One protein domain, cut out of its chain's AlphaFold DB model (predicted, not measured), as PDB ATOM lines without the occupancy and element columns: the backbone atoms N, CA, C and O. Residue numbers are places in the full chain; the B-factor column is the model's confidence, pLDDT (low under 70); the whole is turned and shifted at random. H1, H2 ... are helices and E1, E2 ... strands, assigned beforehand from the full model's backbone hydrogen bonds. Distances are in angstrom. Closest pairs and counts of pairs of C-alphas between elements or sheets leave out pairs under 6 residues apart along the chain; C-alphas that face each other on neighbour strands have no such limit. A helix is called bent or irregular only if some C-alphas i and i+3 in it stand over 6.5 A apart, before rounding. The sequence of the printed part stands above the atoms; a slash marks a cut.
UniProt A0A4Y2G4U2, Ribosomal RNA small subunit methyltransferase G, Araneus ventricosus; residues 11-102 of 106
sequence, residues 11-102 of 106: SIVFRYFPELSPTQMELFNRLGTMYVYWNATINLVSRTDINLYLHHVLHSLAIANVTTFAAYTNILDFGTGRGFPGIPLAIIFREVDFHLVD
ATOM      1  N   SER A  11     546.365 295.294 289.734       90.31
ATOM      2  CA  SER A  11     545.223 295.076 288.821       90.31
ATOM      3  C   SER A  11     545.624 294.925 287.364       90.31
ATOM      4  O   SER A  11     544.943 294.230 286.613       90.31
ATOM      5  N   ILE A  12     546.733 295.551 286.962       93.69
ATOM      6  CA  ILE A  12     547.268 295.373 285.619       93.69
ATOM      7  C   ILE A  12     547.699 293.924 285.381       93.69
ATOM      8  O   ILE A  12     547.423 293.393 284.316       93.69
ATOM      9  N   VAL A  13     548.273 293.249 286.380       95.00
ATOM     10  CA  VAL A  13     548.620 291.824 286.294       95.00
ATOM     11  C   VAL A  13     547.350 290.990 286.153       95.00
ATOM     12  O   VAL A  13     547.262 290.181 285.240       95.00
ATOM     13  N   PHE A  14     546.330 291.243 286.977       94.44
ATOM     14  CA  PHE A  14     545.075 290.471 286.956       94.44
ATOM     15  C   PHE A  14     544.292 290.637 285.650       94.44
ATOM     16  O   PHE A  14     543.526 289.762 285.265       94.44
ATOM     17  N   ARG A  15     544.489 291.761 284.950       94.19
ATOM     18  CA  ARG A  15     543.924 291.975 283.616       94.19
ATOM     19  C   ARG A  15     544.543 291.046 282.571       94.19
ATOM     20  O   ARG A  15     543.822 290.607 281.682       94.19
ATOM     21  N   TYR A  16     545.851 290.800 282.644       94.31
ATOM     22  CA  TYR A  16     546.574 289.974 281.669       94.31
ATOM     23  C   TYR A  16     546.655 288.494 282.065       94.31
ATOM     24  O   TYR A  16     546.820 287.663 281.183       94.31
ATOM     25  N   PHE A  17     546.493 288.181 283.352       94.44
ATOM     26  CA  PHE A  17     546.475 286.827 283.912       94.44
ATOM     27  C   PHE A  17     545.175 286.620 284.714       94.44
ATOM     28  O   PHE A  17     545.188 286.687 285.949       94.44
ATOM     29  N   PRO A  18     544.014 286.473 284.048       94.00
ATOM     30  CA  PRO A  18     542.718 286.339 284.719       94.00
ATOM     31  C   PRO A  18     542.538 285.004 285.463       94.00
ATOM     32  O   PRO A  18     541.707 284.912 286.363       94.00
ATOM     33  N   GLU A  19     543.311 283.978 285.113       93.69
ATOM     34  CA  GLU A  19     543.273 282.633 285.702       93.69
ATOM     35  C   GLU A  19     544.031 282.481 287.034       93.69
ATOM     36  O   GLU A  19     544.120 281.377 287.575       93.69
ATOM     37  N   LEU A  20     544.576 283.569 287.590       95.31
ATOM     38  CA  LEU A  20     545.311 283.525 288.854       95.31
ATOM     39  C   LEU A  20     544.437 283.045 290.015       95.31
ATOM     40  O   LEU A  20     543.339 283.544 290.260       95.31
ATOM     41  N   SER A  21     544.985 282.128 290.812       96.38
ATOM     42  CA  SER A  21     544.355 281.716 292.065       96.38
ATOM     43  C   SER A  21     544.279 282.878 293.070       96.38
ATOM     44  O   SER A  21     545.146 283.763 293.064       96.38
ATOM     45  N   PRO A  22     543.331 282.848 294.030       94.88
ATOM     46  CA  PRO A  22     543.251 283.855 295.092       94.88
ATOM     47  C   PRO A  22     544.573 284.036 295.854       94.88
ATOM     48  O   PRO A  22     544.959 285.151 296.198       94.88
ATOM     49  N   THR A  23     545.311 282.942 296.068       95.81
ATOM     50  CA  THR A  23     546.625 282.978 296.717       95.81
ATOM     51  C   THR A  23     547.668 283.709 295.871       95.81
ATOM     52  O   THR A  23     548.458 284.474 296.418       95.81
ATOM     53  N   GLN A  24     547.691 283.507 294.551       96.75
ATOM     54  CA  GLN A  24     548.611 284.225 293.662       96.75
ATOM     55  C   GLN A  24     548.273 285.712 293.587       96.75
ATOM     56  O   GLN A  24     549.177 286.542 293.658       96.75
ATOM     57  N   MET A  25     546.986 286.058 293.512       95.44
ATOM     58  CA  MET A  25     546.541 287.452 293.546       95.44
ATOM     59  C   MET A  25     547.006 288.155 294.826       95.44
ATOM     60  O   MET A  25     547.546 289.261 294.771       95.44
ATOM     61  N   GLU A  26     546.867 287.490 295.976       94.62
ATOM     62  CA  GLU A  26     547.342 288.016 297.255       94.62
ATOM     63  C   GLU A  26     548.870 288.160 297.292       94.62
ATOM     64  O   GLU A  26     549.387 289.177 297.755       94.62
ATOM     65  N   LEU A  27     549.615 287.189 296.755       95.88
ATOM     66  CA  LEU A  27     551.073 287.291 296.645       95.88
ATOM     67  C   LEU A  27     551.500 288.481 295.786       95.88
ATOM     68  O   LEU A  27     552.394 289.219 296.199       95.88
ATOM     69  N   PHE A  28     550.840 288.721 294.649       95.81
ATOM     70  CA  PHE A  28     551.110 289.906 293.837       95.81
ATOM     71  C   PHE A  28     550.795 291.192 294.597       95.81
ATOM     72  O   PHE A  28     551.645 292.071 294.628       95.81
ATOM     73  N   ASN A  29     549.660 291.295 295.293       92.94
ATOM     74  CA  ASN A  29     549.354 292.474 296.117       92.94
ATOM     75  C   ASN A  29     550.418 292.728 297.202       92.94
ATOM     76  O   ASN A  29     550.856 293.868 297.413       92.94
ATOM     77  N   ARG A  30     550.871 291.664 297.877       92.62
ATOM     78  CA  ARG A  30     551.932 291.738 298.893       92.62
ATOM     79  C   ARG A  30     553.277 292.131 298.290       92.62
ATOM     80  O   ARG A  30     554.007 292.882 298.935       92.62
ATOM     81  N   LEU A  31     553.575 291.691 297.066       92.94
ATOM     82  CA  LEU A  31     554.794 292.040 296.337       92.94
ATOM     83  C   LEU A  31     554.959 293.560 296.258       92.94
ATOM     84  O   LEU A  31     555.984 294.082 296.682       92.94
ATOM     85  N   GLY A  32     553.925 294.287 295.821       89.44
ATOM     86  CA  GLY A  32     553.986 295.748 295.732       89.44
ATOM     87  C   GLY A  32     554.297 296.419 297.072       89.44
ATOM     88  O   GLY A  32     555.181 297.269 297.148       89.44
ATOM     89  N   THR A  33     553.625 295.992 298.145       88.69
ATOM     90  CA  THR A  33     553.869 296.522 299.498       88.69
ATOM     91  C   THR A  33     555.305 296.257 299.964       88.69
ATOM     92  O   THR A  33     555.957 297.151 300.503       88.69
ATOM     93  N   MET A  34     555.819 295.047 299.729       90.38
ATOM     94  CA  MET A  34     557.187 294.671 300.092       90.38
ATOM     95  C   MET A  34     558.227 295.476 299.318       90.38
ATOM     96  O   MET A  34     559.171 295.982 299.919       90.38
ATOM     97  N   TYR A  35     558.040 295.652 298.011       89.50
ATOM     98  CA  TYR A  35     558.962 296.440 297.201       89.50
ATOM     99  C   TYR A  35     558.968 297.908 297.611       89.50
ATOM    100  O   TYR A  35     560.044 298.479 297.716       89.50
ATOM    101  N   VAL A  36     557.815 298.514 297.912       86.00
ATOM    102  CA  VAL A  36     557.765 299.895 298.427       86.00
ATOM    103  C   VAL A  36     558.555 300.023 299.730       86.00
ATOM    104  O   VAL A  36     559.369 300.937 299.862       86.00
ATOM    105  N   TYR A  37     558.355 299.091 300.665       88.19
ATOM    106  CA  TYR A  37     559.064 299.079 301.943       88.19
ATOM    107  C   TYR A  37     560.583 298.972 301.756       88.19
ATOM    108  O   TYR A  37     561.330 299.835 302.210       88.19
ATOM    109  N   TRP A  38     561.050 297.957 301.027       88.31
ATOM    110  CA  TRP A  38     562.482 297.729 300.834       88.31
ATOM    111  C   TRP A  38     563.139 298.768 299.924       88.31
ATOM    112  O   TRP A  38     564.316 299.082 300.108       88.31
ATOM    113  N   ASN A  39     562.404 299.362 298.979       87.62
ATOM    114  CA  ASN A  39     562.941 300.435 298.148       87.62
ATOM    115  C   ASN A  39     563.318 301.668 298.981       87.62
ATOM    116  O   ASN A  39     564.297 302.337 298.656       87.62
ATOM    117  N   ALA A  40     562.603 301.925 300.082       86.56
ATOM    118  CA  ALA A  40     562.939 302.993 301.021       86.56
ATOM    119  C   ALA A  40     564.244 302.730 301.797       86.56
ATOM    120  O   ALA A  40     564.891 303.681 302.229       86.56
ATOM    121  N   THR A  41     564.646 301.464 301.963       87.12
ATOM    122  CA  THR A  41     565.844 301.084 302.731       87.12
ATOM    123  C   THR A  41     567.069 300.864 301.845       87.12
ATOM    124  O   THR A  41     568.147 301.356 302.163       87.12
ATOM    125  N   ILE A  42     566.922 300.132 300.736       84.12
ATOM    126  CA  ILE A  42     568.057 299.624 299.942       84.12
ATOM    127  C   ILE A  42     567.979 299.948 298.440       84.12
ATOM    128  O   ILE A  42     568.783 299.433 297.668       84.12
ATOM    129  N   ASN A  43     567.047 300.816 298.018       83.50
ATOM    130  CA  ASN A  43     566.817 301.203 296.614       83.50
ATOM    131  C   ASN A  43     566.768 299.981 295.673       83.50
ATOM    132  O   ASN A  43     567.667 299.766 294.854       83.50
ATOM    133  N   LEU A  44     565.732 299.151 295.821       83.12
ATOM    134  CA  LEU A  44     565.503 298.016 294.938       83.12
ATOM    135  C   LEU A  44     565.305 298.487 293.489       83.12
ATOM    136  O   LEU A  44     566.072 298.118 292.617       83.12
ATOM    137  N   VAL A  45     564.336 299.358 293.237       82.44
ATOM    138  CA  VAL A  45     563.984 299.856 291.903       82.44
ATOM    139  C   VAL A  45     564.407 301.319 291.763       82.44
ATOM    140  O   VAL A  45     564.485 302.047 292.756       82.44
ATOM    141  N   SER A  46     564.695 301.767 290.534       81.38
ATOM    142  CA  SER A  46     565.028 303.174 290.287       81.38
ATOM    143  C   SER A  46     563.970 304.098 290.887       81.38
ATOM    144  O   SER A  46     562.774 303.894 290.706       81.38
ATOM    145  N   ARG A  47     564.403 305.175 291.551       75.75
ATOM    146  CA  ARG A  47     563.493 306.197 292.099       75.75
ATOM    147  C   ARG A  47     562.715 306.942 291.014       75.75
ATOM    148  O   ARG A  47     561.675 307.520 291.306       75.75
ATOM    149  N   THR A  48     563.230 306.951 289.783       74.00
ATOM    150  CA  THR A  48     562.544 307.512 288.611       74.00
ATOM    151  C   THR A  48     561.540 306.541 287.999       74.00
ATOM    152  O   THR A  48     560.772 306.950 287.131       74.00
ATOM    153  N   ASP A  49     561.543 305.272 288.416       77.69
ATOM    154  CA  ASP A  49     560.561 304.297 287.968       77.69
ATOM    155  C   ASP A  49     559.334 304.334 288.884       77.69
ATOM    156  O   ASP A  49     559.342 303.905 290.039       77.69
ATOM    157  N   ILE A  50     558.265 304.902 288.337       72.25
ATOM    158  CA  ILE A  50     557.028 305.198 289.053       72.25
ATOM    159  C   ILE A  50     556.090 303.976 289.055       72.25
ATOM    160  O   ILE A  50     555.152 303.929 289.852       72.25
ATOM    161  N   ASN A  51     556.311 302.971 288.190       86.56
ATOM    162  CA  ASN A  51     555.366 301.868 287.999       86.56
ATOM    163  C   ASN A  51     556.027 300.483 288.029       86.56
ATOM    164  O   ASN A  51     556.193 299.820 287.004       86.56
ATOM    165  N   LEU A  52     556.276 300.006 289.253       90.38
ATOM    166  CA  LEU A  52     556.779 298.662 289.555       90.38
ATOM    167  C   LEU A  52     556.053 297.550 288.780       90.38
ATOM    168  O   LEU A  52     556.689 296.647 288.236       90.38
ATOM    169  N   TYR A  53     554.716 297.583 288.753       93.06
ATOM    170  CA  TYR A  53     553.946 296.489 288.171       93.06
ATOM    171  C   TYR A  53     554.023 296.470 286.656       93.06
ATOM    172  O   TYR A  53     554.149 295.396 286.085       93.06
ATOM    173  N   LEU A  54     553.954 297.626 286.000       91.75
ATOM    174  CA  LEU A  54     554.047 297.681 284.546       91.75
ATOM    175  C   LEU A  54     555.470 297.369 284.070       91.75
ATOM    176  O   LEU A  54     555.647 296.536 283.186       91.75
ATOM    177  N   HIS A  55     556.474 298.028 284.651       91.50
ATOM    178  CA  HIS A  55     557.835 297.996 284.115       91.50
ATOM    179  C   HIS A  55     558.645 296.778 284.556       91.50
ATOM    180  O   HIS A  55     559.507 296.333 283.802       91.50
ATOM    181  N   HIS A  56     558.359 296.203 285.729       92.75
ATOM    182  CA  HIS A  56     559.120 295.061 286.244       92.75
ATOM    183  C   HIS A  56     558.283 293.792 286.353       92.75
ATOM    184  O   HIS A  56     558.662 292.769 285.786       92.75
ATOM    185  N   VAL A  57     557.133 293.838 287.032       94.88
ATOM    186  CA  VAL A  57     556.330 292.623 287.263       94.88
ATOM    187  C   VAL A  57     555.757 292.097 285.948       94.88
ATOM    188  O   VAL A  57     556.072 290.982 285.554       94.88
ATOM    189  N   LEU A  58     554.965 292.897 285.235       94.44
ATOM    190  CA  LEU A  58     554.312 292.483 283.995       94.44
ATOM    191  C   LEU A  58     555.330 292.178 282.892       94.44
ATOM    192  O   LEU A  58     555.150 291.214 282.156       94.44
ATOM    193  N   HIS A  59     556.424 292.944 282.829       93.81
ATOM    194  CA  HIS A  59     557.535 292.654 281.923       93.81
ATOM    195  C   HIS A  59     558.128 291.263 282.192       93.81
ATOM    196  O   HIS A  59     558.301 290.480 281.264       93.81
ATOM    197  N   SER A  60     558.372 290.915 283.460       95.38
ATOM    198  CA  SER A  60     558.864 289.581 283.841       95.38
ATOM    199  C   SER A  60     557.885 288.476 283.446       95.38
ATOM    200  O   SER A  60     558.283 287.423 282.952       95.38
ATOM    201  N   LEU A  61     556.588 288.734 283.622       96.38
ATOM    202  CA  LEU A  61     555.528 287.788 283.293       96.38
ATOM    203  C   LEU A  61     555.325 287.582 281.785       96.38
ATOM    204  O   LEU A  61     554.646 286.634 281.402       96.38
ATOM    205  N   ALA A  62     555.947 288.381 280.913       95.12
ATOM    206  CA  ALA A  62     555.925 288.119 279.475       95.12
ATOM    207  C   ALA A  62     556.477 286.722 279.129       95.12
ATOM    208  O   ALA A  62     555.984 286.088 278.201       95.12
ATOM    209  N   ILE A  63     557.426 286.203 279.922       94.81
ATOM    210  CA  ILE A  63     557.958 284.838 279.776       94.81
ATOM    211  C   ILE A  63     556.851 283.793 279.981       94.81
ATOM    212  O   ILE A  63     556.768 282.831 279.221       94.81
ATOM    213  N   ALA A  64     555.951 284.012 280.945       94.75
ATOM    214  CA  ALA A  64     554.851 283.092 281.229       94.75
ATOM    215  C   ALA A  64     553.810 283.015 280.094       94.75
ATOM    216  O   ALA A  64     553.087 282.029 280.003       94.75
ATOM    217  N   ASN A  65     553.751 284.016 279.206       91.62
ATOM    218  CA  ASN A  65     552.853 283.999 278.044       91.62
ATOM    219  C   ASN A  65     553.374 283.152 276.876       91.62
ATOM    220  O   ASN A  65     552.600 282.779 275.998       91.62
ATOM    221  N   VAL A  66     554.678 282.879 276.826       93.81
ATOM    222  CA  VAL A  66     555.318 282.178 275.697       93.81
ATOM    223  C   VAL A  66     555.941 280.849 276.103       93.81
ATOM    224  O   VAL A  66     556.444 280.111 275.260       93.81
ATOM    225  N   THR A  67     555.963 280.540 277.396       93.06
ATOM    226  CA  THR A  67     556.608 279.348 277.936       93.06
ATOM    227  C   THR A  67     555.876 278.866 279.174       93.06
ATOM    228  O   THR A  67     555.495 279.646 280.043       93.06
ATOM    229  N   THR A  68     555.734 277.549 279.261       93.62
ATOM    230  CA  THR A  68     555.331 276.834 280.466       93.62
ATOM    231  C   THR A  68     556.467 275.917 280.893       93.62
ATOM    232  O   THR A  68     557.203 275.376 280.067       93.62
ATOM    233  N   PHE A  69     556.624 275.754 282.199       95.06
ATOM    234  CA  PHE A  69     557.630 274.872 282.774       95.06
ATOM    235  C   PHE A  69     556.949 273.626 283.328       95.06
ATOM    236  O   PHE A  69     555.844 273.706 283.867       95.06
ATOM    237  N   ALA A  70     557.606 272.475 283.209       96.44
ATOM    238  CA  ALA A  70     557.143 271.272 283.884       96.44
ATOM    239  C   ALA A  70     557.295 271.434 285.405       96.44
ATOM    240  O   ALA A  70     558.207 272.126 285.872       96.44
ATOM    241  N   ALA A  71     556.433 270.776 286.178       96.06
ATOM    242  CA  ALA A  71     556.595 270.706 287.625       96.06
ATOM    243  C   ALA A  71     557.996 270.179 287.990       96.06
ATOM    244  O   ALA A  71     558.545 269.314 287.303       96.06
ATOM    245  N   TYR A  72     558.566 270.727 289.060       96.31
ATOM    246  CA  TYR A  72     559.894 270.422 289.601       96.31
ATOM    247  C   TYR A  72     561.060 270.743 288.651       96.31
ATOM    248  O   TYR A  72     562.172 270.231 288.801       96.31
ATOM    249  N   THR A  73     560.824 271.597 287.648       97.69
ATOM    250  CA  THR A  73     561.905 272.142 286.821       97.69
ATOM    251  C   THR A  73     562.781 273.055 287.674       97.69
ATOM    252  O   THR A  73     562.272 273.909 288.395       97.69
ATOM    253  N   ASN A  74     564.099 272.920 287.542       97.69
ATOM    254  CA  ASN A  74     565.053 273.846 288.144       97.69
ATOM    255  C   ASN A  74     565.354 274.981 287.163       97.69
ATOM    256  O   ASN A  74     565.827 274.730 286.053       97.69
ATOM    257  N   ILE A  75     565.104 276.223 287.574       96.69
ATOM    258  CA  ILE A  75     565.370 277.423 286.775       96.69
ATOM    259  C   ILE A  75     566.389 278.288 287.493       96.69
ATOM    260  O   ILE A  75     566.202 278.642 288.652       96.69
ATOM    261  N   LEU A  76     567.450 278.665 286.784       96.12
ATOM    262  CA  LEU A  76     568.429 279.636 287.253       96.12
ATOM    263  C   LEU A  76     568.103 281.016 286.675       96.12
ATOM    264  O   LEU A  76     568.134 281.203 285.460       96.12
ATOM    265  N   ASP A  77     567.850 281.980 287.551       94.44
ATOM    266  CA  ASP A  77     567.821 283.403 287.222       94.44
ATOM    267  C   ASP A  77     569.183 284.009 287.586       94.44
ATOM    268  O   ASP A  77     569.460 284.319 288.749       94.44
ATOM    269  N   PHE A  78     570.073 284.076 286.591       93.25
ATOM    270  CA  PHE A  78     571.436 284.575 286.754       93.25
ATOM    271  C   PHE A  78     571.495 286.085 286.511       93.25
ATOM    272  O   PHE A  78     571.224 286.554 285.407       93.25
ATOM    273  N   GLY A  79     571.908 286.839 287.529       87.88
ATOM    274  CA  GLY A  79     571.855 288.299 287.511       87.88
ATOM    275  C   GLY A  79     570.463 288.835 287.836       87.88
ATOM    276  O   GLY A  79     570.068 289.865 287.295       87.88
ATOM    277  N   THR A  80     569.728 288.157 288.728       86.44
ATOM    278  CA  THR A  80     568.347 288.527 289.089       86.44
ATOM    279  C   THR A  80     568.237 289.941 289.680       86.44
ATOM    280  O   THR A  80     567.149 290.522 289.748       86.44
ATOM    281  N   GLY A  81     569.359 290.498 290.168       85.50
ATOM    282  CA  GLY A  81     569.441 291.804 290.803       85.50
ATOM    283  C   GLY A  81     568.501 291.918 291.995       85.50
ATOM    284  O   GLY A  81     568.812 291.599 293.136       85.50
ATOM    285  N   ARG A  82     567.308 292.422 291.716       86.25
ATOM    286  CA  ARG A  82     566.277 292.763 292.696       86.25
ATOM    287  C   ARG A  82     565.191 291.704 292.800       86.25
ATOM    288  O   ARG A  82     564.221 291.927 293.513       86.25
ATOM    289  N   GLY A  83     565.377 290.573 292.122       89.00
ATOM    290  CA  GLY A  83     564.447 289.454 292.096       89.00
ATOM    291  C   GLY A  83     563.588 289.396 290.836       89.00
ATOM    292  O   GLY A  83     562.517 288.792 290.867       89.00
ATOM    293  N   PHE A  84     564.009 290.036 289.745       92.25
ATOM    294  CA  PHE A  84     563.296 290.008 288.470       92.25
ATOM    295  C   PHE A  84     564.167 289.342 287.399       92.25
ATOM    296  O   PHE A  84     565.332 289.713 287.288       92.25
ATOM    297  N   PRO A  85     563.610 288.441 286.567       95.50
ATOM    298  CA  PRO A  85     562.202 288.032 286.500       95.50
ATOM    299  C   PRO A  85     561.791 286.912 287.476       95.50
ATOM    300  O   PRO A  85     560.614 286.547 287.514       95.50
ATOM    301  N   GLY A  86     562.721 286.371 288.267       96.25
ATOM    302  CA  GLY A  86     562.513 285.164 289.066       96.25
ATOM    303  C   GLY A  86     561.347 285.211 290.058       96.25
ATOM    304  O   GLY A  86     560.561 284.269 290.105       96.25
ATOM    305  N   ILE A  87     561.168 286.298 290.823       95.69
ATOM    306  CA  ILE A  87     560.104 286.375 291.841       95.69
ATOM    307  C   ILE A  87     558.701 286.361 291.207       95.69
ATOM    308  O   ILE A  87     557.888 285.537 291.631       95.69
ATOM    309  N   PRO A  88     558.365 287.210 290.208       96.62
ATOM    310  CA  PRO A  88     557.069 287.107 289.536       96.62
ATOM    311  C   PRO A  88     556.802 285.725 288.938       96.62
ATOM    312  O   PRO A  88     555.691 285.213 289.065       96.62
ATOM    313  N   LEU A  89     557.813 285.107 288.324       97.12
ATOM    314  CA  LEU A  89     557.663 283.788 287.715       97.12
ATOM    315  C   LEU A  89     557.446 282.688 288.759       97.12
ATOM    316  O   LEU A  89     556.591 281.835 288.545       97.12
ATOM    317  N   ALA A  90     558.110 282.755 289.912       97.12
ATOM    318  CA  ALA A  90     557.888 281.828 291.022       97.12
ATOM    319  C   ALA A  90     556.470 281.931 291.618       97.12
ATOM    320  O   ALA A  90     555.936 280.952 292.138       97.12
ATOM    321  N   ILE A  91     555.821 283.101 291.529       97.12
ATOM    322  CA  ILE A  91     554.412 283.249 291.926       97.12
ATOM    323  C   ILE A  91     553.492 282.513 290.939       97.12
ATOM    324  O   ILE A  91     552.538 281.856 291.369       97.12
ATOM    325  N   ILE A  92     553.762 282.598 289.630       96.62
ATOM    326  CA  ILE A  92     552.976 281.905 288.595       96.62
ATOM    327  C   ILE A  92     553.209 280.394 288.647       96.62
ATOM    328  O   ILE A  92     552.261 279.622 288.786       96.62
ATOM    329  N   PHE A  93     554.467 279.969 288.579       96.81
ATOM    330  CA  PHE A  93     554.866 278.572 288.461       96.81
ATOM    331  C   PHE A  93     555.233 277.995 289.830       96.81
ATOM    332  O   PHE A  93     556.398 277.787 290.151       96.81
ATOM    333  N   ARG A  94     554.214 277.741 290.657       95.69
ATOM    334  CA  ARG A  94     554.388 277.358 292.072       95.69
ATOM    335  C   ARG A  94     555.096 276.023 292.316       95.69
ATOM    336  O   ARG A  94     555.539 275.789 293.434       95.69
ATOM    337  N   GLU A  95     555.141 275.148 291.317       97.00
ATOM    338  CA  GLU A  95     555.808 273.841 291.399       97.00
ATOM    339  C   GLU A  95     557.221 273.866 290.803       97.00
ATOM    340  O   GLU A  95     557.826 272.816 290.643       97.00
ATOM    341  N   VAL A  96     557.740 275.036 290.427       97.88
ATOM    342  CA  VAL A  96     559.050 275.192 289.784       97.88
ATOM    343  C   VAL A  96     560.050 275.774 290.772       97.88
ATOM    344  O   VAL A  96     559.749 276.724 291.498       97.88
ATOM    345  N   ASP A  97     561.263 275.231 290.757       97.38
ATOM    346  CA  ASP A  97     562.337 275.605 291.666       97.38
ATOM    347  C   ASP A  97     563.201 276.711 291.049       97.38
ATOM    348  O   ASP A  97     564.118 276.467 290.257       97.38
ATOM    349  N   PHE A  98     562.906 277.957 291.419       97.00
ATOM    350  CA  PHE A  98     563.667 279.126 290.982       97.00
ATOM    351  C   PHE A  98     564.866 279.394 291.898       97.00
ATOM    352  O   PHE A  98     564.720 279.754 293.066       97.00
ATOM    353  N   HIS A  99     566.061 279.296 291.328       95.88
ATOM    354  CA  HIS A  99     567.325 279.679 291.935       95.88
ATOM    355  C   HIS A  99     567.707 281.073 291.446       95.88
ATOM    356  O   HIS A  99     568.063 281.265 290.286       95.88
ATOM    357  N   LEU A 100     567.619 282.053 292.338       94.75
ATOM    358  CA  LEU A 100     567.923 283.449 292.044       94.75
ATOM    359  C   LEU A 100     569.355 283.750 292.476       94.75
ATOM    360  O   LEU A 100     569.661 283.755 293.668       94.75
ATOM    361  N   VAL A 101     570.231 283.995 291.504       92.31
ATOM    362  CA  VAL A 101     571.639 284.318 291.742       92.31
ATOM    363  C   VAL A 101     571.870 285.769 291.364       92.31
ATOM    364  O   VAL A 101     571.617 286.171 290.229       92.31
ATOM    365  N   ASP A 102     572.380 286.554 292.305       88.94
ATOM    366  CA  ASP A 102     572.817 287.920 292.047       88.94
ATOM    367  C   ASP A 102     574.259 288.130 292.497       88.94
ATOM    368  O   ASP A 102     574.712 287.566 293.495       88.94
TER     369      ASP A 102
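Overview. This is residues 11 to 102 of the 106 residues of the protein "Ribosomal RNA small subunit methyltransferase G" of Araneus ventricosus (UniProt A0A4Y2G4U2). A small two-stranded sheet, E1 beside E2, makes one side of the domain, and the short helix H4, in the middle of the whole, packs on it. Away from the sheet, the two longer helices H2 and H3 pack on H4 from different sides, H2 with residues 24 to 28 alone, and the short H1 packs on H3 at the side farthest from the sheet. The printed part has 92 residues, with four named helices and two named strands in the order H1, H2, H3, E1, H4, E2; the sheet is parallel and the class is mostly helix. It is compact, with a radius of gyration of the C-alphas of 13.0 A, and spans 36 by 29 by 21 A.

Along the chain. E1 is residues 74 to 78, 12.6 A long, and E2 is residues 97 to 101, 12.7 A long, ending at C-alpha 101 at (571.639, 284.318, 291.742). H4 is residues 86 to 92, 10.1 A long. H3, residues 52 to 66, measures 21.6 A and is irregular, but only just: C-alphas 55 and 58 are 6.54 A apart. H2, residues 22 to 42, measures 29.8 A, has a kink of 27 degrees near residue 36, and begins at C-alpha 22 at (543.251, 283.855, 295.092). H1 is residues 11 to 16, 8.9 A long, with C-alpha 11 at (545.223, 295.076, 288.821).

Arrangement. E1 and E2 are parallel neighbours, 19 degrees between their directions; N 77 and O 99 are 2.8 A apart and N 101 and O 77 are 2.9 A apart, within hydrogen-bond range. E1, H4 and E2 form a strand-helix-strand unit, two parallel neighbour strands with a helix between them in the chain, and its crossover is right-handed. The closest C-alphas of H4 and E2, those of Ala 90 and Phe 98, are 6.4 A apart. H3 and H4 touch at a steep tilt of 65 degrees, closest at the C-alphas of Val 57 and Pro 88, 6.0 A. H2 and H4 touch at a shallow tilt of 20 degrees, opposite ways, closest at the C-alphas of Gln 24 and Ile 91, 6.1 A. H2 and H3 are close but not clearly touching, with the C-alphas of Gly 32 and Leu 52 7.4 A apart. H1 touches H3, with residues 53 to 58 of H3 alone, at a shallow tilt of 18 degrees, the same way; the closest C-alphas are those of Val 13 and Leu 58, 6.2 A. H1 is apart from E1, E2 and H4. Every O i to N i+4 pair is within hydrogen-bond range in H1 and H4, against 15 of 17 in H2 and 5 of 11 in H3, where 7 of 12 O i to N i+3 pairs are within range.

Size, cuts and confidence. The two C-alphas farthest apart, those of Thr 48 and Ala 71, are 37.3 A apart. The printed part has no cut, and no link is long. The mean pLDDT of the printed part is 92.1, and no printed residue is under 70.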